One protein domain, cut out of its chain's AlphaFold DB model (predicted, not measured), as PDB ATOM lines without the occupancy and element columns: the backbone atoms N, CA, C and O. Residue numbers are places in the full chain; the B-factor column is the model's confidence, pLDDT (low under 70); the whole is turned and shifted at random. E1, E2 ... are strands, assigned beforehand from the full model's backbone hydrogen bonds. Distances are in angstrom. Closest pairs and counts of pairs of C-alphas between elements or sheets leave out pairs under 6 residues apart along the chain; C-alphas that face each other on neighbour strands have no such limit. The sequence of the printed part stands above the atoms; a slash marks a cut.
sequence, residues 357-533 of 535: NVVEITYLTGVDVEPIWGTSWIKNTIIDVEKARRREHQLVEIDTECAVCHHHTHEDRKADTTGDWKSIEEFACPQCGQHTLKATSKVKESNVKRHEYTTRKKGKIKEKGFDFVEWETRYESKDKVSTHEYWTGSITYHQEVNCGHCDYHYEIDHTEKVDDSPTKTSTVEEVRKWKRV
ATOM      1  N   ASN A 357       8.326  14.584 -52.772       81.56
ATOM      2  CA  ASN A 357       9.304  14.509 -51.701       81.56
ATOM      3  C   ASN A 357       9.851  15.916 -51.489       81.56
ATOM      4  O   ASN A 357      10.347  16.528 -52.433       81.56
ATOM      5  N   VAL A 358       9.712  16.433 -50.274       81.69
ATOM      6  CA  VAL A 358      10.220  17.747 -49.891       81.69
ATOM      7  C   VAL A 358      11.353  17.554 -48.902       81.69
ATOM      8  O   VAL A 358      11.178  16.877 -47.885       81.69
ATOM      9  N   VAL A 359      12.489  18.173 -49.200       86.44
ATOM     10  CA  VAL A 359      13.618  18.334 -48.292       86.44
ATOM     11  C   VAL A 359      13.669  19.809 -47.917       86.44
ATOM     12  O   VAL A 359      13.915  20.670 -48.754       86.44
ATOM     13  N   GLU A 360      13.379  20.099 -46.658       86.25
ATOM     14  CA  GLU A 360      13.437  21.447 -46.099       86.25
ATOM     15  C   GLU A 360      14.644  21.530 -45.169       86.25
ATOM     16  O   GLU A 360      14.707  20.814 -44.160       86.25
ATOM     17  N   ILE A 361      15.601  22.390 -45.510       87.31
ATOM     18  CA  ILE A 361      16.823  22.600 -44.736       87.31
ATOM     19  C   ILE A 361      16.828  24.032 -44.219       87.31
ATOM     20  O   ILE A 361      16.753  24.993 -44.977       87.31
ATOM     21  N   THR A 362      16.893  24.180 -42.900       86.31
ATOM     22  CA  THR A 362      17.010  25.475 -42.232       86.31
ATOM     23  C   THR A 362      18.466  25.724 -41.874       86.31
ATOM     24  O   THR A 362      19.044  24.996 -41.065       86.31
ATOM     25  N   TYR A 363      19.037  26.779 -42.441       86.75
ATOM     26  CA  TYR A 363      20.389  27.243 -42.166       86.75
ATOM     27  C   TYR A 363      20.369  28.485 -41.282       86.75
ATOM     28  O   TYR A 363      19.632  29.431 -41.564       86.75
ATOM     29  N   LEU A 364      21.235  28.528 -40.271       86.31
ATOM     30  CA  LEU A 364      21.583  29.775 -39.601       86.31
ATOM     31  C   LEU A 364      22.535  30.560 -40.508       86.31
ATOM     32  O   LEU A 364      23.608  30.077 -40.879       86.31
ATOM     33  N   THR A 365      22.121  31.764 -40.889       85.62
ATOM     34  CA  THR A 365      22.893  32.648 -41.779       85.62
ATOM     35  C   THR A 365      23.513  33.833 -41.057       85.62
ATOM     36  O   THR A 365      24.533  34.345 -41.510       85.62
ATOM     37  N   GLY A 366      22.941  34.232 -39.923       85.38
ATOM     38  CA  GLY A 366      23.440  35.326 -39.105       85.38
ATOM     39  C   GLY A 366      22.726  35.392 -37.762       85.38
ATOM     40  O   GLY A 366      21.655  34.810 -37.581       85.38
ATOM     41  N   VAL A 367      23.341  36.096 -36.819       87.19
ATOM     42  CA  VAL A 367      22.789  36.362 -35.494       87.19
ATOM     43  C   VAL A 367      23.042  37.825 -35.193       87.19
ATOM     44  O   VAL A 367      24.198  38.229 -35.131       87.19
ATOM     45  N   ASP A 368      21.972  38.559 -34.937       90.25
ATOM     46  CA  ASP A 368      22.028  39.935 -34.475       90.25
ATOM     47  C   ASP A 368      21.416  40.044 -33.076       90.25
ATOM     48  O   ASP A 368      20.646  39.192 -32.614       90.25
ATOM     49  N   VAL A 369      21.799  41.096 -32.365       89.94
ATOM     50  CA  VAL A 369      21.300  41.409 -31.026       89.94
ATOM     51  C   VAL A 369      20.543  42.722 -31.110       89.94
ATOM     52  O   VAL A 369      21.134  43.775 -31.330       89.94
ATOM     53  N   GLU A 370      19.226  42.647 -30.943       89.81
ATOM     54  CA  GLU A 370      18.340  43.806 -30.982       89.81
ATOM     55  C   GLU A 370      18.141  44.353 -29.568       89.81
ATOM     56  O   GLU A 370      17.713  43.606 -28.685       89.81
ATOM     57  N   PRO A 371      18.398  45.638 -29.318       90.25
ATOM     58  CA  PRO A 371      18.226  46.220 -27.998       90.25
ATOM     59  C   PRO A 371      16.757  46.580 -27.753       90.25
ATOM     60  O   PRO A 371      15.976  46.777 -28.689       90.25
ATOM     61  N   ILE A 372      16.353  46.672 -26.485       89.06
ATOM     62  CA  ILE A 372      15.022  47.186 -26.150       89.06
ATOM     63  C   ILE A 372      14.960  48.692 -26.443       89.06
ATOM     64  O   ILE A 372      15.974  49.393 -26.480       89.06
ATOM     65  N   TRP A 373      13.766  49.204 -26.709       87.69
ATOM     66  CA  TRP A 373      13.574  50.640 -26.874       87.69
ATOM     67  C   TRP A 373      13.718  51.372 -25.532       87.69
ATOM     68  O   TRP A 373      13.542  50.795 -24.456       87.69
ATOM     69  N   GLY A 374      14.084  52.652 -25.602       81.62
ATOM     70  CA  GLY A 374      14.245  53.504 -24.424       81.62
ATOM     71  C   GLY A 374      12.912  53.958 -23.819       81.62
ATOM     72  O   GLY A 374      11.855  53.831 -24.422       81.62
ATOM     73  N   THR A 375      12.970  54.548 -22.622       81.00
ATOM     74  CA  THR A 375      11.800  55.119 -21.925       81.00
ATOM     75  C   THR A 375      11.636  56.631 -22.126       81.00
ATOM     76  O   THR A 375      10.629  57.195 -21.705       81.00
ATOM     77  N   SER A 376      12.607  57.311 -22.754       81.00
ATOM     78  CA  SER A 376      12.535  58.755 -23.029       81.00
ATOM     79  C   SER A 376      11.705  59.047 -24.268       81.00
ATOM     80  O   SER A 376      11.781  58.338 -25.265       81.00
ATOM     81  N   TRP A 377      10.936  60.131 -24.212       81.88
ATOM     82  CA  TRP A 377      10.101  60.603 -25.320       81.88
ATOM     83  C   TRP A 377      10.661  61.890 -25.938       81.88
ATOM     84  O   TRP A 377      10.065  62.471 -26.848       81.88
ATOM     85  N   ILE A 378      11.799  62.359 -25.414       83.31
ATOM     86  CA  ILE A 378      12.441  63.611 -25.796       83.31
ATOM     87  C   ILE A 378      13.323  63.355 -27.013       83.31
ATOM     88  O   ILE A 378      14.237  62.532 -26.984       83.31
ATOM     89  N   LYS A 379      13.056  64.097 -28.090       87.94
ATOM     90  CA  LYS A 379      13.824  64.016 -29.333       87.94
ATOM     91  C   LYS A 379      15.314  64.272 -29.075       87.94
ATOM     92  O   LYS A 379      15.674  65.207 -28.367       87.94
ATOM     93  N   ASN A 380      16.163  63.480 -29.726       87.38
ATOM     94  CA  ASN A 380      17.624  63.484 -29.633       87.38
ATOM     95  C   ASN A 380      18.211  63.048 -28.282       87.38
ATOM     96  O   ASN A 380      19.422  63.154 -28.101       87.38
ATOM     97  N   THR A 381      17.409  62.520 -27.355       88.56
ATOM     98  CA  THR A 381      17.938  61.897 -26.137       88.56
ATOM     99  C   THR A 381      18.448  60.492 -26.440       88.56
ATOM    100  O   THR A 381      17.732  59.702 -27.054       88.56
ATOM    101  N   ILE A 382      19.673  60.203 -26.000       89.56
ATOM    102  CA  ILE A 382      20.314  58.885 -26.055       89.56
ATOM    103  C   ILE A 382      20.221  58.267 -24.660       89.56
ATOM    104  O   ILE A 382      20.462  58.958 -23.670       89.56
ATOM    105  N   ILE A 383      19.852  56.994 -24.590       90.06
ATOM    106  CA  ILE A 383      19.774  56.222 -23.352       90.06
ATOM    107  C   ILE A 383      20.546  54.922 -23.551       90.06
ATOM    108  O   ILE A 383      20.396  54.281 -24.594       90.06
ATOM    109  N   ASP A 384      21.326  54.530 -22.550       90.38
ATOM    110  CA  ASP A 384      21.950  53.213 -22.508       90.38
ATOM    111  C   ASP A 384      20.903  52.147 -22.184       90.38
ATOM    112  O   ASP A 384      20.036  52.329 -21.327       90.38
ATOM    113  N   VAL A 385      20.966  51.030 -22.900       88.19
ATOM    114  CA  VAL A 385      19.945  49.994 -22.832       88.19
ATOM    115  C   VAL A 385      20.524  48.726 -22.217       88.19
ATOM    116  O   VAL A 385      21.436  48.112 -22.760       88.19
ATOM    117  N   GLU A 386      19.940  48.297 -21.099       85.19
ATOM    118  CA  GLU A 386      20.397  47.115 -20.357       85.19
ATOM    119  C   GLU A 386      19.791  45.801 -20.859       85.19
ATOM    120  O   GLU A 386      20.229  44.735 -20.443       85.19
ATOM    121  N   LYS A 387      18.770  45.840 -21.725       90.88
ATOM    122  CA  LYS A 387      18.099  44.636 -22.235       90.88
ATOM    123  C   LYS A 387      18.177  44.526 -23.747       90.88
ATOM    124  O   LYS A 387      18.011  45.508 -24.464       90.88
ATOM    125  N   ALA A 388      18.340  43.305 -24.227       90.62
ATOM    126  CA  ALA A 388      18.342  42.984 -25.642       90.62
ATOM    127  C   ALA A 388      17.681  41.623 -25.889       90.62
ATOM    128  O   ALA A 388      17.426  40.857 -24.958       90.62
ATOM    129  N   ARG A 389      17.374  41.324 -27.147       91.44
ATOM    130  CA  ARG A 389      16.919  40.012 -27.597       91.44
ATOM    131  C   ARG A 389      17.771  39.545 -28.763       91.44
ATOM    132  O   ARG A 389      18.231  40.340 -29.580       91.44
ATOM    133  N   ARG A 390      17.940  38.233 -28.868       90.06
ATOM    134  CA  ARG A 390      18.620  37.614 -30.007       90.06
ATOM    135  C   ARG A 390      17.674  37.553 -31.202       90.06
ATOM    136  O   ARG A 390      16.552  37.067 -31.057       90.06
ATOM    137  N   ARG A 391      18.134  37.988 -32.371       89.75
ATOM    138  CA  ARG A 391      17.484  37.773 -33.664       89.75
ATOM    139  C   ARG A 391      18.355  36.845 -34.495       89.75
ATOM    140  O   ARG A 391      19.508  37.138 -34.780       89.75
ATOM    141  N   GLU A 392      17.807  35.696 -34.852       89.88
ATOM    142  CA  GLU A 392      18.488  34.713 -35.687       89.88
ATOM    143  C   GLU A 392      17.956  34.825 -37.111       89.88
ATOM    144  O   GLU A 392      16.751  34.692 -37.342       89.88
ATOM    145  N   HIS A 393      18.862  35.064 -38.054       88.50
ATOM    146  CA  HIS A 393      18.567  35.107 -39.478       88.50
ATOM    147  C   HIS A 393      18.685  33.707 -40.053       88.50
ATOM    148  O   HIS A 393      19.782  33.139 -40.136       88.50
ATOM    149  N   GLN A 394      17.556  33.151 -40.470       89.38
ATOM    150  CA  GLN A 394      17.462  31.805 -41.004       89.38
ATOM    151  C   GLN A 394      17.170  31.844 -42.506       89.38
ATOM    152  O   GLN A 394      16.343  32.619 -42.997       89.38
ATOM    153  N   LEU A 395      17.845  30.972 -43.246       88.12
ATOM    154  CA  LEU A 395      17.523  30.667 -44.634       88.12
ATOM    155  C   LEU A 395      16.935  29.263 -44.675       88.12
ATOM    156  O   LEU A 395      17.592  28.306 -44.277       88.12
ATOM    157  N   VAL A 396      15.698  29.157 -45.136       85.75
ATOM    158  CA  VAL A 396      15.023  27.883 -45.353       85.75
ATOM    159  C   VAL A 396      15.086  27.583 -46.843       85.75
ATOM    160  O   VAL A 396      14.423  28.257 -47.631       85.75
ATOM    161  N   GLU A 397      15.899  26.600 -47.211       87.81
ATOM    162  CA  GLU A 397      15.974  26.062 -48.570       87.81
ATOM    163  C   GLU A 397      14.978  24.901 -48.663       87.81
ATOM    164  O   GLU A 397      14.965  24.003 -47.812       87.81
ATOM    165  N   ILE A 398      14.084  24.957 -49.649       85.19
ATOM    166  CA  ILE A 398      13.030  23.966 -49.862       85.19
ATOM    167  C   ILE A 398      13.234  23.343 -51.238       85.19
ATOM    168  O   ILE A 398      12.862  23.921 -52.261       85.19
ATOM    169  N   ASP A 399      13.757  22.125 -51.242       86.25
ATOM    170  CA  ASP A 399      13.867  21.295 -52.432       86.25
ATOM    171  C   ASP A 399      12.663  20.375 -52.532       86.25
ATOM    172  O   ASP A 399      12.335  19.634 -51.607       86.25
ATOM    173  N   THR A 400      11.984  20.403 -53.673       83.50
ATOM    174  CA  THR A 400      10.861  19.508 -53.949       83.50
ATOM    175  C   THR A 400      11.138  18.695 -55.202       83.50
ATOM    176  O   THR A 400      11.353  19.256 -56.274       83.50
ATOM    177  N   GLU A 401      11.063  17.372 -55.085       85.44
ATOM    178  CA  GLU A 401      11.184  16.433 -56.199       85.44
ATOM    179  C   GLU A 401       9.901  15.614 -56.362       85.44
ATOM    180  O   GLU A 401       9.336  15.070 -55.408       85.44
ATOM    181  N   CYS A 402       9.440  15.473 -57.605       82.12
ATOM    182  CA  CYS A 402       8.392  14.515 -57.928       82.12
ATOM    183  C   CYS A 402       8.947  13.097 -58.098       82.12
ATOM    184  O   CYS A 402       9.638  12.822 -59.072       82.12
ATOM    185  N   ALA A 403       8.495  12.157 -57.268       78.81
ATOM    186  CA  ALA A 403       8.915  10.752 -57.299       78.81
ATOM    187  C   ALA A 403       8.500   9.959 -58.564       78.81
ATOM    188  O   ALA A 403       8.734   8.757 -58.631       78.81
ATOM    189  N   VAL A 404       7.825  10.590 -59.534       79.31
ATOM    190  CA  VAL A 404       7.356   9.942 -60.775       79.31
ATOM    191  C   VAL A 404       7.976  10.558 -62.022       79.31
ATOM    192  O   VAL A 404       8.400   9.833 -62.911       79.31
ATOM    193  N   CYS A 405       7.998  11.891 -62.120       81.69
ATOM    194  CA  CYS A 405       8.546  12.580 -63.293       81.69
ATOM    195  C   CYS A 405       9.886  13.275 -63.031       81.69
ATOM    196  O   CYS A 405      10.382  13.948 -63.928       81.69
ATOM    197  N   HIS A 406      10.431  13.159 -61.813       83.62
ATOM    198  CA  HIS A 406      11.679  13.797 -61.379       83.62
ATOM    199  C   HIS A 406      11.721  15.307 -61.644       83.62
ATOM    200  O   HIS A 406      12.770  15.903 -61.861       83.62
ATOM    201  N   HIS A 407      10.556  15.954 -61.661       82.12
ATOM    202  CA  HIS A 407      10.495  17.402 -61.746       82.12
ATOM    203  C   HIS A 407      10.975  17.999 -60.422       82.12
ATOM    204  O   HIS A 407      10.394  17.694 -59.376       82.12
ATOM    205  N   HIS A 408      12.005  18.842 -60.505       82.88
ATOM    206  CA  HIS A 408      12.616  19.530 -59.375       82.88
ATOM    207  C   HIS A 408      12.190  20.994 -59.327       82.88
ATOM    208  O   HIS A 408      12.205  21.692 -60.344       82.88
ATOM    209  N   THR A 409      11.860  21.466 -58.133       80.25
ATOM    210  CA  THR A 409      11.660  22.886 -57.837       80.25
ATOM    211  C   THR A 409      12.414  23.241 -56.565       80.25
ATOM    212  O   THR A 409      12.296  22.513 -55.580       80.25
ATOM    213  N   HIS A 410      13.133  24.358 -56.595       84.31
ATOM    214  CA  HIS A 410      13.908  24.889 -55.476       84.31
ATOM    215  C   HIS A 410      13.355  26.265 -55.100       84.31
ATOM    216  O   HIS A 410      13.223  27.139 -55.963       84.31
ATOM    217  N   GLU A 411      13.023  26.457 -53.827       84.50
ATOM    218  CA  GLU A 411      12.538  27.725 -53.281       84.50
ATOM    219  C   GLU A 411      13.349  28.128 -52.047       84.50
ATOM    220  O   GLU A 411      13.529  27.333 -51.128       84.50
ATOM    221  N   ASP A 412      13.755  29.399 -52.000       85.44
ATOM    222  CA  ASP A 412      14.446  29.987 -50.853       85.44
ATOM    223  C   ASP A 412      13.510  30.900 -50.073       85.44
ATOM    224  O   ASP A 412      12.929  31.848 -50.617       85.44
ATOM    225  N   ARG A 413      13.415  30.675 -48.763       83.88
ATOM    226  CA  ARG A 413      12.654  31.531 -47.857       83.88
ATOM    227  C   ARG A 413      13.543  32.064 -46.744       83.88
ATOM    228  O   ARG A 413      14.060  31.313 -45.926       83.88
ATOM    229  N   LYS A 414      13.655  33.390 -46.663       86.62
ATOM    230  CA  LYS A 414      14.252  34.062 -45.504       86.62
ATOM    231  C   LYS A 414      13.233  34.117 -44.368       86.62
ATOM    232  O   LYS A 414      12.078  34.491 -44.592       86.62
ATOM    233  N   ALA A 415      13.653  33.737 -43.172       83.44
ATOM    234  CA  ALA A 415      12.850  33.798 -41.963       83.44
ATOM    235  C   ALA A 415      13.714  34.312 -40.813       83.44
ATOM    236  O   ALA A 415      14.862  33.907 -40.677       83.44
ATOM    237  N   ASP A 416      13.148  35.170 -39.972       85.88
ATOM    238  CA  ASP A 416      13.827  35.650 -38.774       85.88
ATOM    239  C   ASP A 416      13.091  35.132 -37.543       85.88
ATOM    240  O   ASP A 416      11.860  35.205 -37.468       85.88
ATOM    241  N   THR A 417      13.838  34.632 -36.564       85.19
ATOM    242  CA  THR A 417      13.292  34.245 -35.261       85.19
ATOM    243  C   THR A 417      13.868  35.133 -34.173       85.19
ATOM    244  O   THR A 417      15.084  35.254 -34.037       85.19
ATOM    245  N   THR A 418      12.992  35.754 -33.387       87.44
ATOM    246  CA  THR A 418      13.371  36.603 -32.252       87.44
ATOM    247  C   THR A 418      13.158  35.859 -30.940       87.44
ATOM    248  O   THR A 418      12.075  35.315 -30.719       87.44
ATOM    249  N   GLY A 419      14.168  35.861 -30.075       86.81
ATOM    250  CA  GLY A 419      14.086  35.317 -28.721       86.81
ATOM    251  C   GLY A 419      13.498  36.293 -27.700       86.81
ATOM    252  O   GLY A 419      13.035  37.386 -28.039       86.81
ATOM    253  N   ASP A 420      13.556  35.888 -26.433       88.19
ATOM    254  CA  ASP A 420      13.103  36.690 -25.296       88.19
ATOM    255  C   ASP A 420      14.059  37.847 -24.970       88.19
ATOM    256  O   ASP A 420      15.262  37.791 -25.247       88.19
ATOM    257  N   TRP A 421      13.517  38.877 -24.318       89.69
ATOM    258  CA  TRP A 421      14.292  39.982 -23.760       89.69
ATOM    259  C   TRP A 421      15.087  39.528 -22.530       89.69
ATOM    260  O   TRP A 421      14.500  39.082 -21.543       89.69
ATOM    261  N   LYS A 422      16.410  39.691 -22.565       90.75
ATOM    262  CA  LYS A 422      17.348  39.358 -21.480       90.75
ATOM    263  C   LYS A 422      18.323  40.503 -21.229       90.75
ATOM    264  O   LYS A 422      18.337  41.462 -22.002       90.75
ATOM    265  N   SER A 423      19.110  40.425 -20.153       88.81
ATOM    266  CA  SER A 423      20.160  41.418 -19.900       88.81
ATOM    267  C   SER A 423      21.186  41.415 -21.035       88.81
ATOM    268  O   SER A 423      21.546  40.354 -21.542       88.81
ATOM    269  N   ILE A 424      21.670  42.589 -21.442       88.00
ATOM    270  CA  ILE A 424      22.664  42.732 -22.510       88.00
ATOM    271  C   ILE A 424      23.973  42.003 -22.184       88.00
ATOM    272  O   ILE A 424      24.629  41.470 -23.075       88.00
ATOM    273  N   GLU A 425      24.313  41.924 -20.900       84.75
ATOM    274  CA  GLU A 425      25.504  41.237 -20.397       84.75
ATOM    275  C   GLU A 425      25.448  39.717 -20.613       84.75
ATOM    276  O   GLU A 425      26.486  39.064 -20.667       84.75
ATOM    277  N   GLU A 426      24.247  39.149 -20.775       84.88
ATOM    278  CA  GLU A 426      24.056  37.724 -21.067       84.88
ATOM    279  C   GLU A 426      24.374  37.371 -22.529       84.88
ATOM    280  O   GLU A 426      24.476  36.190 -22.870       84.88
ATOM    281  N   PHE A 427      24.531  38.369 -23.406       86.12
ATOM    282  CA  PHE A 427      24.839  38.155 -24.815       86.12
ATOM    283  C   PHE A 427      26.329  38.364 -25.089       86.12
ATOM    284  O   PHE A 427      26.874  39.459 -24.948       86.12
ATOM    285  N   ALA A 428      26.979  37.305 -25.567       87.00
ATOM    286  CA  ALA A 428      28.281  37.423 -26.202       87.00
ATOM    287  C   ALA A 428      28.133  38.040 -27.601       87.00
ATOM    288  O   ALA A 428      27.145  37.798 -28.300       87.00
ATOM    289  N   CYS A 429      29.133  38.811 -28.027       87.56
ATOM    290  CA  CYS A 429      29.165  39.391 -29.364       87.56
ATOM    291  C   CYS A 429      29.011  38.308 -30.454       87.56
ATOM    292  O   CYS A 429      29.799  37.360 -30.465       87.56
ATOM    293  N   PRO A 430      28.072  38.459 -31.409       86.25
ATOM    294  CA  PRO A 430      27.850  37.469 -32.464       86.25
ATOM    295  C   PRO A 430      29.059  37.205 -33.366       86.25
ATOM    296  O   PRO A 430      29.172  36.122 -33.932       86.25
ATOM    297  N   GLN A 431      29.965  38.177 -33.498       86.12
ATOM    298  CA  GLN A 431      31.127  38.079 -34.382       86.12
ATOM    299  C   GLN A 431      32.363  37.483 -33.696       86.12
ATOM    300  O   GLN A 431      33.056  36.670 -34.303       86.12
ATOM    301  N   CYS A 432      32.664  37.871 -32.451       86.44
ATOM    302  CA  CYS A 432      33.872  37.414 -31.746       86.44
ATOM    303  C   CYS A 432      33.606  36.396 -30.625       86.44
ATOM    304  O   CYS A 432      34.543  35.768 -30.140       86.44
ATOM    305  N   GLY A 433      32.353  36.227 -30.194       82.06
ATOM    306  CA  GLY A 433      31.921  35.213 -29.225       82.06
ATOM    307  C   GLY A 433      32.420  35.387 -27.784       82.06
ATOM    308  O   GLY A 433      32.092  34.554 -26.944       82.06
ATOM    309  N   GLN A 434      33.203  36.428 -27.481       80.81
ATOM    310  CA  GLN A 434      33.902  36.566 -26.190       80.81
ATOM    311  C   GLN A 434      33.584  37.852 -25.422       80.81
ATOM    312  O   GLN A 434      33.684  37.871 -24.198       80.81
ATOM    313  N   HIS A 435      33.226  38.933 -26.115       85.75
ATOM    314  CA  HIS A 435      33.058  40.247 -25.494       85.75
ATOM    315  C   HIS A 435      31.589  40.614 -25.309       85.75
ATOM    316  O   HIS A 435      30.744  40.248 -26.130       85.75
ATOM    317  N   THR A 436      31.307  41.358 -24.238       83.94
ATOM    318  CA  THR A 436      29.988  41.932 -23.974       83.94
ATOM    319  C   THR A 436      29.685  43.058 -24.958       83.94
ATOM    320  O   THR A 436      30.580  43.701 -25.519       83.94
ATOM    321  N   LEU A 437      28.396  43.271 -25.194       89.12
ATOM    322  CA  LEU A 437      27.893  44.287 -26.107       89.12
ATOM    323  C   LEU A 437      27.521  45.558 -25.345       89.12
ATOM    324  O   LEU A 437      27.169  45.512 -24.168       89.12
ATOM    325  N   LYS A 438      27.566  46.695 -26.037       89.44
ATOM    326  CA  LYS A 438      26.953  47.942 -25.575       89.44
ATOM    327  C   LYS A 438      25.777  48.264 -26.476       89.44
ATOM    328  O   LYS A 438      25.898  48.152 -27.692       89.44
ATOM    329  N   ALA A 439      24.661  48.665 -25.880       90.94
ATOM    330  CA  ALA A 439      23.480  49.085 -26.613       90.94
ATOM    331  C   ALA A 439      23.038  50.478 -26.199       90.94
ATOM    332  O   ALA A 439      23.000  50.802 -25.012       90.94
ATOM    333  N   THR A 440      22.630  51.264 -27.186       91.75
ATOM    334  CA  THR A 440      22.039  52.581 -26.976       91.75
ATOM    335  C   THR A 440      20.751  52.718 -27.776       91.75
ATOM    336  O   THR A 440      20.554  52.088 -28.815       91.75
ATOM    337  N   SER A 441      19.841  53.547 -27.276       91.38
ATOM    338  CA  SER A 441      18.596  53.899 -27.948       91.38
ATOM    339  C   SER A 441      18.459  55.413 -27.970       91.38
ATOM    340  O   SER A 441      18.396  56.063 -26.924       91.38
ATOM    341  N   LYS A 442      18.372  55.982 -29.170       92.56
ATOM    342  CA  LYS A 442      18.210  57.412 -29.417       92.56
ATOM    343  C   LYS A 442      16.823  57.712 -29.957       92.56
ATOM    344  O   LYS A 442      16.426  57.183 -30.986       92.56
ATOM    345  N   VAL A 443      16.098  58.638 -29.342       89.94
ATOM    346  CA  VAL A 443      14.810  59.091 -29.894       89.94
ATOM    347  C   VAL A 443      15.061  59.947 -31.136       89.94
ATOM    348  O   VAL A 443      15.546  61.077 -31.037       89.94
ATOM    349  N   LYS A 444      14.723  59.428 -32.316       90.94
ATOM    350  CA  LYS A 444      14.872  60.120 -33.603       90.94
ATOM    351  C   LYS A 444      13.704  61.070 -33.849       90.94
ATOM    352  O   LYS A 444      13.903  62.230 -34.215       90.94
ATOM    353  N   GLU A 445      12.489  60.601 -33.587       88.88
ATOM    354  CA  GLU A 445      11.251  61.363 -33.750       88.88
ATOM    355  C   GLU A 445      10.263  61.029 -32.634       88.88
ATOM    356  O   GLU A 445      10.184  59.895 -32.174       88.88
ATOM    357  N   SER A 446       9.501  62.027 -32.198       87.88
ATOM    358  CA  SER A 446       8.434  61.867 -31.213       87.88
ATOM    359  C   SER A 446       7.334  62.864 -31.548       87.88
ATOM    360  O   SER A 446       7.592  64.065 -31.654       87.88
ATOM    361  N   ASN A 447       6.120  62.367 -31.771       86.81
ATOM    362  CA  ASN A 447       4.923  63.187 -31.994       86.81
ATOM    363  C   ASN A 447       3.907  63.025 -30.850       86.81
ATOM    364  O   ASN A 447       2.724  63.327 -31.023       86.81
ATOM    365  N   VAL A 448       4.373  62.528 -29.702       82.25
ATOM    366  CA  VAL A 448       3.531  62.172 -28.567       82.25
ATOM    367  C   VAL A 448       2.939  63.422 -27.924       82.25
ATOM    368  O   VAL A 448       3.643  64.390 -27.632       82.25
ATOM    369  N   LYS A 449       1.622  63.409 -27.713       80.75
ATOM    370  CA  LYS A 449       0.852  64.517 -27.143       80.75
ATOM    371  C   LYS A 449       0.184  64.088 -25.851       80.75
ATOM    372  O   LYS A 449      -0.425  63.023 -25.802       80.75
ATOM    373  N   ARG A 450       0.254  64.950 -24.835       80.81
ATOM    374  CA  ARG A 450      -0.525  64.815 -23.600       80.81
ATOM    375  C   ARG A 450      -1.945  65.284 -23.860       80.81
ATOM    376  O   ARG A 450      -2.150  66.388 -24.365       80.81
ATOM    377  N   HIS A 451      -2.907  64.470 -23.471       78.88
ATOM    378  CA  HIS A 451      -4.316  64.811 -23.455       78.88
ATOM    379  C   HIS A 451      -4.811  64.769 -22.018       78.88
ATOM    380  O   HIS A 451      -4.639  63.780 -21.312       78.88
ATOM    381  N   GLU A 452      -5.455  65.849 -21.607       78.06
ATOM    382  CA  GLU A 452      -6.132  65.947 -20.324       78.06
ATOM    383  C   GLU A 452      -7.622  66.112 -20.601       78.06
ATOM    384  O   GLU A 452      -8.027  66.939 -21.423       78.06
ATOM    385  N   TYR A 453      -8.452  65.317 -19.933       71.69
ATOM    386  CA  TYR A 453      -9.887  65.546 -19.931       71.69
ATOM    387  C   TYR A 453     -10.449  65.420 -18.525       71.69
ATOM    388  O   TYR A 453     -10.160  64.492 -17.771       71.69
ATOM    389  N   THR A 454     -11.309  66.366 -18.183       72.25
ATOM    390  CA  THR A 454     -11.979  66.401 -16.892       72.25
ATOM    391  C   THR A 454     -13.406  65.915 -17.054       72.25
ATOM    392  O   THR A 454     -14.204  66.502 -17.787       72.25
ATOM    393  N   THR A 455     -13.765  64.863 -16.332       65.75
ATOM    394  CA  THR A 455     -15.157  64.452 -16.182       65.75
ATOM    395  C   THR A 455     -15.742  65.108 -14.937       65.75
ATOM    396  O   THR A 455     -15.151  65.110 -13.858       65.75
ATOM    397  N   ARG A 456     -16.924  65.711 -15.080       65.56
ATOM    398  CA  ARG A 456     -17.683  66.272 -13.959       65.56
ATOM    399  C   ARG A 456     -18.992  65.514 -13.836       65.56
ATOM    400  O   ARG A 456     -19.883  65.667 -14.671       65.56
ATOM    401  N   LYS A 457     -19.133  64.731 -12.772       62.22
ATOM    402  CA  LYS A 457     -20.386  64.055 -12.444       62.22
ATOM    403  C   LYS A 457     -21.186  64.954 -11.505       62.22
ATOM    404  O   LYS A 457     -20.888  65.032 -10.316       62.22
ATOM    405  N   LYS A 458     -22.179  65.657 -12.062       53.84
ATOM    406  CA  LYS A 458     -23.138  66.460 -11.291       53.84
ATOM    407  C   LYS A 458     -24.268  65.571 -10.785       53.84
ATOM    408  O   LYS A 458     -24.984  64.969 -11.585       53.84
ATOM    409  N   GLY A 459     -24.440  65.499  -9.472       55.53
ATOM    410  CA  GLY A 459     -25.508  64.731  -8.837       55.53
ATOM    411  C   GLY A 459     -25.228  64.507  -7.356       55.53
ATOM    412  O   GLY A 459     -24.078  64.510  -6.943       55.53
ATOM    413  N   LYS A 460     -26.281  64.299  -6.554       50.09
ATOM    414  CA  LYS A 460     -26.154  63.905  -5.140       50.09
ATOM    415  C   LYS A 460     -25.434  62.553  -5.043       50.09
ATOM    416  O   LYS A 460     -26.080  61.509  -5.129       50.09
ATOM    417  N   ILE A 461     -24.114  62.559  -4.888       51.50
ATOM    418  CA  ILE A 461     -23.337  61.351  -4.625       51.50
ATOM    419  C   ILE A 461     -23.402  61.126  -3.110       51.50
ATOM    420  O   ILE A 461     -22.861  61.897  -2.320       51.50
ATOM    421  N   LYS A 462     -24.138  60.087  -2.701       50.03
ATOM    422  CA  LYS A 462     -24.248  59.660  -1.299       50.03
ATOM    423  C   LYS A 462     -23.101  58.708  -0.965       50.03
ATOM    424  O   LYS A 462     -23.310  57.499  -0.913       50.03
ATOM    425  N   GLU A 463     -21.900  59.233  -0.770       48.09
ATOM    426  CA  GLU A 463     -20.824  58.453  -0.151       48.09
ATOM    427  C   GLU A 463     -20.937  58.541   1.373       48.09
ATOM    428  O   GLU A 463     -21.052  59.623   1.943       48.09
ATOM    429  N   LYS A 464     -20.959  57.384   2.039       48.38
ATOM    430  CA  LYS A 464     -21.021  57.296   3.502       48.38
ATOM    431  C   LYS A 464     -19.594  57.343   4.053       48.38
ATOM    432  O   LYS A 464     -18.893  56.340   3.983       48.38
ATOM    433  N   GLY A 465     -19.181  58.488   4.587       48.00
ATOM    434  CA  GLY A 465     -18.002  58.587   5.456       48.00
ATOM    435  C   GLY A 465     -18.382  58.330   6.915       48.00
ATOM    436  O   GLY A 465     -19.481  58.698   7.324       48.00
ATOM    437  N   PHE A 466     -17.495  57.688   7.677       46.94
ATOM    438  CA  PHE A 466     -17.618  57.493   9.128       46.94
ATOM    439  C   PHE A 466     -16.725  58.519   9.838       46.94
ATOM    440  O   PHE A 466     -15.539  58.597   9.523       46.94
ATOM    441  N   ASP A 467     -17.280  59.284  10.779       43.81
ATOM    442  CA  ASP A 467     -16.514  60.139  11.691       43.81
ATOM    443  C   ASP A 467     -16.413  59.427  13.050       43.81
ATOM    444  O   ASP A 467     -17.409  58.911  13.557       43.81
ATOM    445  N   PHE A 468     -15.212  59.326  13.619       42.28
ATOM    446  CA  PHE A 468     -14.948  58.502  14.809       42.28
ATOM    447  C   PHE A 468     -15.418  59.150  16.126       42.28
ATOM    448  O   PHE A 468     -15.338  58.509  17.174       42.28
ATOM    449  N   VAL A 469     -15.909  60.394  16.087       50.31
ATOM    450  CA  VAL A 469     -16.247  61.179  17.290       50.31
ATOM    451  C   VAL A 469     -17.759  61.292  17.538       50.31
ATOM    452  O   VAL A 469     -18.179  61.305  18.692       50.31
ATOM    453  N   GLU A 470     -18.599  61.278  16.499       50.34
ATOM    454  CA  GLU A 470     -20.064  61.317  16.627       50.34
ATOM    455  C   GLU A 470     -20.691  60.202  15.776       50.34
ATOM    456  O   GLU A 470     -20.665  60.234  14.547       50.34
ATOM    457  N   TRP A 471     -21.255  59.190  16.439       47.81
ATOM    458  CA  TRP A 471     -21.749  57.928  15.866       47.81
ATOM    459  C   TRP A 471     -23.021  58.035  14.999       47.81
ATOM    460  O   TRP A 471     -23.843  57.132  15.040       47.81
ATOM    461  N   GLU A 472     -23.201  59.088  14.198       48.59
ATOM    462  CA  GLU A 472     -24.126  59.115  13.050       48.59
ATOM    463  C   GLU A 472     -24.049  60.472  12.326       48.59
ATOM    464  O   GLU A 472     -24.648  61.462  12.737       48.59
ATOM    465  N   THR A 473     -23.342  60.558  11.196       48.19
ATOM    466  CA  THR A 473     -23.562  61.674  10.256       48.19
ATOM    467  C   THR A 473     -23.347  61.227   8.816       48.19
ATOM    468  O   THR A 473     -22.318  60.661   8.462       48.19
ATOM    469  N   ARG A 474     -24.354  61.450   7.961       50.34
ATOM    470  CA  ARG A 474     -24.292  61.157   6.520       50.34
ATOM    471  C   ARG A 474     -23.886  62.424   5.778       50.34
ATOM    472  O   ARG A 474     -24.616  63.412   5.810       50.34
ATOM    473  N   TYR A 475     -22.765  62.386   5.071       51.19
ATOM    474  CA  TYR A 475     -22.362  63.487   4.206       51.19
ATOM    475  C   TYR A 475     -22.916  63.301   2.780       51.19
ATOM    476  O   TYR A 475     -22.868  62.207   2.220       51.19
ATOM    477  N   GLU A 476     -23.454  64.365   2.172       51.38
ATOM    478  CA  GLU A 476     -23.749  64.401   0.730       51.38
ATOM    479  C   GLU A 476     -22.664  65.233   0.026       51.38
ATOM    480  O   GLU A 476     -22.552  66.442   0.252       51.38
ATOM    481  N   SER A 477     -21.879  64.583  -0.839       54.56
ATOM    482  CA  SER A 477     -21.030  65.256  -1.826       54.56
ATOM    483  C   SER A 477     -21.898  65.633  -3.028       54.56
ATOM    484  O   SER A 477     -22.688  64.821  -3.524       54.56
ATOM    485  N   LYS A 478     -21.815  66.891  -3.475       55.34
ATOM    486  CA  LYS A 478     -22.686  67.393  -4.551       55.34
ATOM    487  C   LYS A 478     -22.095  67.284  -5.952       55.34
ATOM    488  O   LYS A 478     -22.881  67.259  -6.892       55.34
ATOM    489  N   ASP A 479     -20.774  67.178  -6.091       58.28
ATOM    490  CA  ASP A 479     -20.097  67.091  -7.387       58.28
ATOM    491  C   ASP A 479     -18.783  66.299  -7.251       58.28
ATOM    492  O   ASP A 479     -17.956  66.614  -6.394       58.28
ATOM    493  N   LYS A 480     -18.565  65.304  -8.125       62.06
ATOM    494  CA  LYS A 480     -17.256  64.645  -8.293       62.06
ATOM    495  C   LYS A 480     -16.616  65.139  -9.583       62.06
ATOM    496  O   LYS A 480     -17.231  65.064 -10.652       62.06
ATOM    497  N   VAL A 481     -15.403  65.667  -9.469       64.88
ATOM    498  CA  VAL A 481     -14.570  66.051 -10.607       64.88
ATOM    499  C   VAL A 481     -13.396  65.081 -10.658       64.88
ATOM    500  O   VAL A 481     -12.657  64.963  -9.683       64.88
ATOM    501  N   SER A 482     -13.264  64.374 -11.776       65.44
ATOM    502  CA  SER A 482     -12.163  63.450 -12.033       65.44
ATOM    503  C   SER A 482     -11.428  63.922 -13.275       65.44
ATOM    504  O   SER A 482     -12.012  63.980 -14.360       65.44
ATOM    505  N   THR A 483     -10.162  64.284 -13.114       68.12
ATOM    506  CA  THR A 483      -9.279  64.595 -14.239       68.12
ATOM    507  C   THR A 483      -8.517  63.337 -14.634       68.12
ATOM    508  O   THR A 483      -7.972  62.643 -13.774       68.12
ATOM    509  N   HIS A 484      -8.518  63.048 -15.931       70.50
ATOM    510  CA  HIS A 484      -7.831  61.924 -16.547       70.50
ATOM    511  C   HIS A 484      -6.789  62.446 -17.526       70.50
ATOM    512  O   HIS A 484      -7.072  63.342 -18.325       70.50
ATOM    513  N   GLU A 485      -5.608  61.844 -17.489       72.62
ATOM    514  CA  GLU A 485      -4.502  62.186 -18.375       72.62
ATOM    515  C   GLU A 485      -4.023  60.954 -19.128       72.62
ATOM    516  O   GLU A 485      -3.763  59.921 -18.511       72.62
ATOM    517  N   TYR A 486      -3.896  61.073 -20.446       73.75
ATOM    518  CA  TYR A 486      -3.382  60.023 -21.322       73.75
ATOM    519  C   TYR A 486      -2.529  60.630 -22.438       73.75
ATOM    520  O   TYR A 486      -2.675  61.810 -22.765       73.75
ATOM    521  N   TRP A 487      -1.642  59.845 -23.036       76.50
ATOM    522  CA  TRP A 487      -0.788  60.275 -24.132       76.50
ATOM    523  C   TRP A 487      -1.137  59.537 -25.420       76.50
ATOM    524  O   TRP A 487      -1.514  58.374 -25.427       76.50
ATOM    525  N   THR A 488      -1.045  60.223 -26.553       80.19
ATOM    526  CA  THR A 488      -1.231  59.569 -27.854       80.19
ATOM    527  C   THR A 488      -0.135  59.962 -28.811       80.19
ATOM    528  O   THR A 488       0.350  61.095 -28.790       80.19
ATOM    529  N   GLY A 489       0.256  59.021 -29.663       83.69
ATOM    530  CA  GLY A 489       1.240  59.251 -30.705       83.69
ATOM    531  C   GLY A 489       2.119  58.034 -30.941       83.69
ATOM    532  O   GLY A 489       1.761  56.895 -30.649       83.69
ATOM    533  N   SER A 490       3.281  58.303 -31.505       87.50
ATOM    534  CA  SER A 490       4.305  57.349 -31.879       87.50
ATOM    535  C   SER A 490       5.686  57.928 -31.591       87.50
ATOM    536  O   SER A 490       5.938  59.115 -31.824       87.50
ATOM    537  N   ILE A 491       6.585  57.069 -31.134       88.50
ATOM    538  CA  ILE A 491       7.988  57.399 -30.902       88.50
ATOM    539  C   ILE A 491       8.818  56.513 -31.821       88.50
ATOM    540  O   ILE A 491       8.610  55.303 -31.866       88.50
ATOM    541  N   THR A 492       9.749  57.115 -32.554       90.62
ATOM    542  CA  THR A 492      10.718  56.392 -33.376       90.62
ATOM    543  C   THR A 492      12.076  56.448 -32.694       90.62
ATOM    544  O   THR A 492      12.666  57.524 -32.552       90.62
ATOM    545  N   TYR A 493      12.569  55.285 -32.290       90.06
ATOM    546  CA  TYR A 493      13.888  55.080 -31.716       90.06
ATOM    547  C   TYR A 493      14.848  54.613 -32.806       90.06
ATOM    548  O   TYR A 493      14.534  53.694 -33.550       90.06
ATOM    549  N   HIS A 494      16.014  55.236 -32.882       92.62
ATOM    550  CA  HIS A 494      17.181  54.710 -33.567       92.62
ATOM    551  C   HIS A 494      18.014  53.959 -32.535       92.62
ATOM    552  O   HIS A 494      18.447  54.554 -31.545       92.62
ATOM    553  N   GLN A 495      18.175  52.660 -32.719       92.12
ATOM    554  CA  GLN A 495      18.809  51.794 -31.744       92.12
ATOM    555  C   GLN A 495      20.093  51.221 -32.316       92.12
ATOM    556  O   GLN A 495      20.112  50.793 -33.465       92.12
ATOM    557  N   GLU A 496      21.136  51.183 -31.499       92.69
ATOM    558  CA  GLU A 496      22.465  50.740 -31.899       92.69
ATOM    559  C   GLU A 496      22.997  49.726 -30.889       92.69
ATOM    560  O   GLU A 496      22.888  49.938 -29.679       92.69
ATOM    561  N   VAL A 497      23.607  48.649 -31.379       91.50
ATOM    562  CA  VAL A 497      24.367  47.685 -30.581       91.50
ATOM    563  C   VAL A 497      25.729  47.497 -31.213       91.50
ATOM    564  O   VAL A 497      25.829  47.135 -32.381       91.50
ATOM    565  N   ASN A 498      26.786  47.703 -30.438       92.06
ATOM    566  CA  ASN A 498      28.149  47.548 -30.917       92.06
ATOM    567  C   ASN A 498      29.000  46.715 -29.954       92.06
ATOM    568  O   ASN A 498      28.733  46.600 -28.753       92.06
ATOM    569  N   CYS A 499      30.032  46.084 -30.509       90.75
ATOM    570  CA  CYS A 499      31.080  45.454 -29.726       90.75
ATOM    571  C   CYS A 499      32.248  46.429 -29.604       90.75
ATOM    572  O   CYS A 499      32.792  46.884 -30.600       90.75
ATOM    573  N   GLY A 500      32.704  46.713 -28.385       84.50
ATOM    574  CA  GLY A 500      33.836  47.622 -28.193       84.50
ATOM    575  C   GLY A 500      35.192  47.069 -28.653       84.50
ATOM    576  O   GLY A 500      36.199  47.740 -28.441       84.50
ATOM    577  N   HIS A 501      35.264  45.827 -29.146       86.44
ATOM    578  CA  HIS A 501      36.519  45.095 -29.395       86.44
ATOM    579  C   HIS A 501      36.597  44.449 -30.790       86.44
ATOM    580  O   HIS A 501      37.653  43.944 -31.164       86.44
ATOM    581  N   CYS A 502      35.512  44.447 -31.564       88.75
ATOM    582  CA  CYS A 502      35.513  44.017 -32.962       88.75
ATOM    583  C   CYS A 502      34.542  44.883 -33.766       88.75
ATOM    584  O   CYS A 502      33.774  45.641 -33.181       88.75
ATOM    585  N   ASP A 503      34.530  44.727 -35.086       87.38
ATOM    586  CA  ASP A 503      33.728  45.563 -35.991       87.38
ATOM    587  C   ASP A 503      32.225  45.215 -36.008       87.38
ATOM    588  O   ASP A 503      31.504  45.611 -36.922       87.38
ATOM    589  N   TYR A 504      31.731  44.469 -35.012       89.19
ATOM    590  CA  TYR A 504      30.308  44.159 -34.905       89.19
ATOM    591  C   TYR A 504      29.521  45.418 -34.541       89.19
ATOM    592  O   TYR A 504      29.720  46.008 -33.471       89.19
ATOM    593  N   HIS A 505      28.587  45.771 -35.414       90.06
ATOM    594  CA  HIS A 505      27.685  46.897 -35.260       90.06
ATOM    595  C   HIS A 505      26.330  46.552 -35.889       90.06
ATOM    596  O   HIS A 505      26.266  46.113 -37.037       90.06
ATOM    597  N   TYR A 506      25.261  46.750 -35.124       90.31
ATOM    598  CA  TYR A 506      23.882  46.538 -35.538       90.31
ATOM    599  C   TYR A 506      23.067  47.792 -35.238       90.31
ATOM    600  O   TYR A 506      23.067  48.269 -34.103       90.31
ATOM    601  N   GLU A 507      22.347  48.298 -36.236       91.31
ATOM    602  CA  GLU A 507      21.473  49.459 -36.098       91.31
ATOM    603  C   GLU A 507      20.070  49.170 -36.643       91.31
ATOM    604  O   GLU A 507      19.899  48.519 -37.677       91.31
ATOM    605  N   ILE A 508      19.044  49.652 -35.942       92.19
ATOM    606  CA  ILE A 508      17.649  49.517 -36.368       92.19
ATOM    607  C   ILE A 508      16.812  50.717 -35.926       92.19
ATOM    608  O   ILE A 508      16.922  51.199 -34.799       92.19
ATOM    609  N   ASP A 509      15.930  51.177 -36.812       90.56
ATOM    610  CA  ASP A 509      14.885  52.137 -36.464       90.56
ATOM    611  C   ASP A 509      13.612  51.378 -36.045       90.56
ATOM    612  O   ASP A 509      13.047  50.600 -36.818       90.56
ATOM    613  N   HIS A 510      13.136  51.622 -34.824       87.69
ATOM    614  CA  HIS A 510      11.926  51.029 -34.262       87.69
ATOM    615  C   HIS A 510      10.879  52.102 -33.949       87.69
ATOM    616  O   HIS A 510      11.170  53.066 -33.243       87.69
ATOM    617  N   THR A 511       9.643  51.921 -34.421       88.75
ATOM    618  CA  THR A 511       8.523  52.819 -34.102       88.75
ATOM    619  C   THR A 511       7.540  52.147 -33.153       88.75
ATOM    620  O   THR A 511       6.860  51.188 -33.520       88.75
ATOM    621  N   GLU A 512       7.405  52.711 -31.959       85.38
ATOM    622  CA  GLU A 512       6.427  52.304 -30.955       85.38
ATOM    623  C   GLU A 512       5.204  53.225 -31.021       85.38
ATOM    624  O   GLU A 512       5.335  54.450 -31.092       85.38
ATOM    625  N   LYS A 513       3.998  52.648 -30.998       84.38
ATOM    626  CA  LYS A 513       2.758  53.410 -30.799       84.38
ATOM    627  C   LYS A 513       2.445  53.458 -29.311       84.38
ATOM    628  O   LYS A 513       2.317  52.414 -28.682       84.38
ATOM    629  N   VAL A 514       2.268  54.663 -28.789       79.62
ATOM    630  CA  VAL A 514       1.834  54.885 -27.410       79.62
ATOM    631  C   VAL A 514       0.318  54.648 -27.367       79.62
ATOM    632  O   VAL A 514      -0.449  55.461 -27.891       79.62
ATOM    633  N   ASP A 515      -0.102  53.481 -26.864       62.69
ATOM    634  CA  ASP A 515      -1.511  53.102 -26.674       62.69
ATOM    635  C   ASP A 515      -1.950  53.342 -25.224       62.69
ATOM    636  O   ASP A 515      -1.739  52.508 -24.337       62.69
ATOM    637  N   ASP A 516      -2.614  54.478 -25.010       59.84
ATOM    638  CA  ASP A 516      -3.085  54.904 -23.697       59.84
ATOM    639  C   ASP A 516      -4.612  54.924 -23.642       59.84
ATOM    640  O   ASP A 516      -5.271  55.966 -23.577       59.84
ATOM    641  N   SER A 517      -5.203  53.730 -23.646       52.56
ATOM    642  CA  SER A 517      -6.615  53.581 -23.299       52.56
ATOM    643  C   SER A 517      -6.934  54.256 -21.940       52.56
ATOM    644  O   SER A 517      -6.151  54.138 -20.988       52.56
ATOM    645  N   PRO A 518      -8.098  54.922 -21.797       49.88
ATOM    646  CA  PRO A 518      -8.459  55.723 -20.617       49.88
ATOM    647  C   PRO A 518      -8.571  54.932 -19.298       49.88
ATOM    648  O   PRO A 518      -8.793  55.509 -18.239       49.88
ATOM    649  N   THR A 519      -8.420  53.609 -19.332       49.62
ATOM    650  CA  THR A 519      -8.376  52.738 -18.152       49.62
ATOM    651  C   THR A 519      -7.032  52.763 -17.415       49.62
ATOM    652  O   THR A 519      -6.993  52.344 -16.261       49.62
ATOM    653  N   LYS A 520      -5.945  53.258 -18.030       45.19
ATOM    654  CA  LYS A 520      -4.586  53.311 -17.439       45.19
ATOM    655  C   LYS A 520      -4.152  54.707 -16.951       45.19
ATOM    656  O   LYS A 520      -2.974  54.927 -16.692       45.19
ATOM    657  N   THR A 521      -5.077  55.657 -16.817       48.28
ATOM    658  CA  THR A 521      -4.771  57.040 -16.402       48.28
ATOM    659  C   THR A 521      -4.588  57.184 -14.889       48.28
ATOM    660  O   THR A 521      -5.358  56.606 -14.118       48.28
ATOM    661  N   SER A 522      -3.669  58.045 -14.442       50.19
ATOM    662  CA  SER A 522      -3.659  58.544 -13.060       50.19
ATOM    663  C   SER A 522      -4.905  59.400 -12.821       50.19
ATOM    664  O   SER A 522      -5.114  60.391 -13.519       50.19
ATOM    665  N   THR A 523      -5.751  59.017 -11.863       50.59
ATOM    666  CA  THR A 523      -6.975  59.766 -11.536       50.59
ATOM    667  C   THR A 523      -6.687  60.706 -10.373       50.59
ATOM    668  O   THR A 523      -6.350  60.246  -9.284       50.59
ATOM    669  N   VAL A 524      -6.839  62.012 -10.585       54.69
ATOM    670  CA  VAL A 524      -6.860  62.991  -9.489       54.69
ATOM    671  C   VAL A 524      -8.322  63.289  -9.171       54.69
ATOM    672  O   VAL A 524      -9.053  63.824 -10.009       54.69
ATOM    673  N   GLU A 525      -8.769  62.881  -7.983       54.88
ATOM    674  CA  GLU A 525     -10.137  63.102  -7.511       54.88
ATOM    675  C   GLU A 525     -10.189  64.317  -6.586       54.88
ATOM    676  O   GLU A 525      -9.559  64.333  -5.532       54.88
ATOM    677  N   GLU A 526     -10.971  65.329  -6.959       52.84
ATOM    678  CA  GLU A 526     -11.181  66.509  -6.121       52.84
ATOM    679  C   GLU A 526     -12.659  66.588  -5.703       52.84
ATOM    680  O   GLU A 526     -13.554  66.818  -6.524       52.84
ATOM    681  N   VAL A 527     -12.933  66.378  -4.410       55.78
ATOM    682  CA  VAL A 527     -14.289  66.456  -3.842       55.78
ATOM    683  C   VAL A 527     -14.529  67.869  -3.324       55.78
ATOM    684  O   VAL A 527     -14.026  68.266  -2.274       55.78
ATOM    685  N   ARG A 528     -15.324  68.656  -4.056       50.75
ATOM    686  CA  ARG A 528     -15.634  70.038  -3.675       50.75
ATOM    687  C   ARG A 528     -17.011  70.112  -3.017       50.75
ATOM    688  O   ARG A 528     -18.031  70.153  -3.696       50.75
ATOM    689  N   LYS A 529     -16.994  70.247  -1.686       51.88
ATOM    690  CA  LYS A 529     -18.107  70.538  -0.755       51.88
ATOM    691  C   LYS A 529     -18.826  69.321  -0.175       51.88
ATOM    692  O   LYS A 529     -19.690  68.711  -0.801       51.88
ATOM    693  N   TRP A 530     -18.564  69.120   1.109       52.91
ATOM    694  CA  TRP A 530     -19.422  68.387   2.025       52.91
ATOM    695  C   TRP A 530     -20.513  69.325   2.543       52.91
ATOM    696  O   TRP A 530     -20.222  70.446   2.965       52.91
ATOM    697  N   LYS A 531     -21.775  68.894   2.508       47.69
ATOM    698  CA  LYS A 531     -22.848  69.561   3.256       47.69
ATOM    699  C   LYS A 531     -23.355  68.583   4.313       47.69
ATOM    700  O   LYS A 531     -23.750  67.475   3.951       47.69
ATOM    701  N   ARG A 532     -23.325  68.978   5.593       50.94
ATOM    702  CA  ARG A 532     -23.997  68.233   6.672       50.94
ATOM    703  C   ARG A 532     -25.489  68.206   6.339       50.94
ATOM    704  O   ARG A 532     -26.054  69.242   5.975       50.94
ATOM    705  N   VAL A 533     -26.086  67.018   6.345       54.16
ATOM    706  CA  VAL A 533     -27.529  66.849   6.176       54.16
ATOM    707  C   VAL A 533     -28.077  66.544   7.559       54.16
ATOM    708  O   VAL A 533     -27.923  65.424   8.039       54.16
TER     709      VAL A 533
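Overview. This is residues 357 to 533 of the 535 residues of an uncharacterized protein of Bacteroides stercorirosoris (UniProt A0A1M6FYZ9). Two long twisted ribbons of strands run out from a thicker junction: E1, E3 and E4 make one arm, and E6 and E7, with E9 and E10 beside E7, make the other. The junction holds E2, E5, E8 and residues 491 to 499 of E7, with the last residues of E1 near them, and a loop at residues 467 to 472 sticks out near the far end of the second arm. The printed part has 177 residues, with no named helix and ten named strands, E1 to E10 in order along the chain; the class is all strand. One sheet has the order E1 - E3 - E4 and the other, of seven strands, is branched at E7; both are antiparallel. The whole is extended, with a radius of gyration of the C-alphas of 28.7 A and spans of 93 by 51 by 33 A.

Along the chain. E7, residues 475 to 499, is the longest strand at 65.8 A, from C-alpha 475 at (-22.362, 63.487, 4.206) to C-alpha 499 at (31.080, 45.454, -29.726); it bends by 70 degrees at residue 478. E6, residues 449 to 461, measures 33.2 A and bends by 59 degrees at residue 458. E5 is residues 437 to 446, 26.7 A, E8 residues 505 to 515, 31.1 A, E2 residues 382 to 384, E9 residues 523 to 527 and E10 residues 530 to 532. In the other sheet E1, residues 357 to 371, measures 40.6 A from C-alpha 357 at (9.304, 14.509, -51.701) and bends by 54 degrees at residue 366; E3, residues 387 to 402, measures 47.7 A and E4, residues 408 to 418, 32.1 A.

Arrangement. The pairing along E7 is staggered: E5 and E6 lie on one side of it, E8, E9 and E10 on the other side. E6 and E7 form a hairpin, with N 451 and O 486 2.8 A apart, within hydrogen-bond range. E7 and E8 are a hairpin too, with N 493 and O 510 at 2.8 A; E6, E7 and E8 form a meander, each strand the antiparallel neighbour of the one before. N 440 of E5 and O 496 of E7 are 2.8 A apart, N 383 of E2 and O 441 of E5 2.9 A, N 526 of E9 and O 481 of E7 3.2 A, and N 531 of E10 and O 476 of E7 3.4 A. E3 is the inner strand between E1, with N 359 and O 399 at 2.8 A, and E4, with N 394 and O 415 at 2.8 A; E3 and E4 form a hairpin. The closest C-alphas of E1 and E5, Pro 371 and Ala 439, are 6.1 A apart. E4 and E6 are apart.

Size, cuts and confidence. The C-alphas farthest apart, those of Cys 405 and Glu 470, are 97.9 A apart. The printed part has no cut, and the links E4 to E5 and E6 to E7 are long. The mean pLDDT of the printed part is 77.2, and residues 455 to 483 and 515 to 533 are under 70.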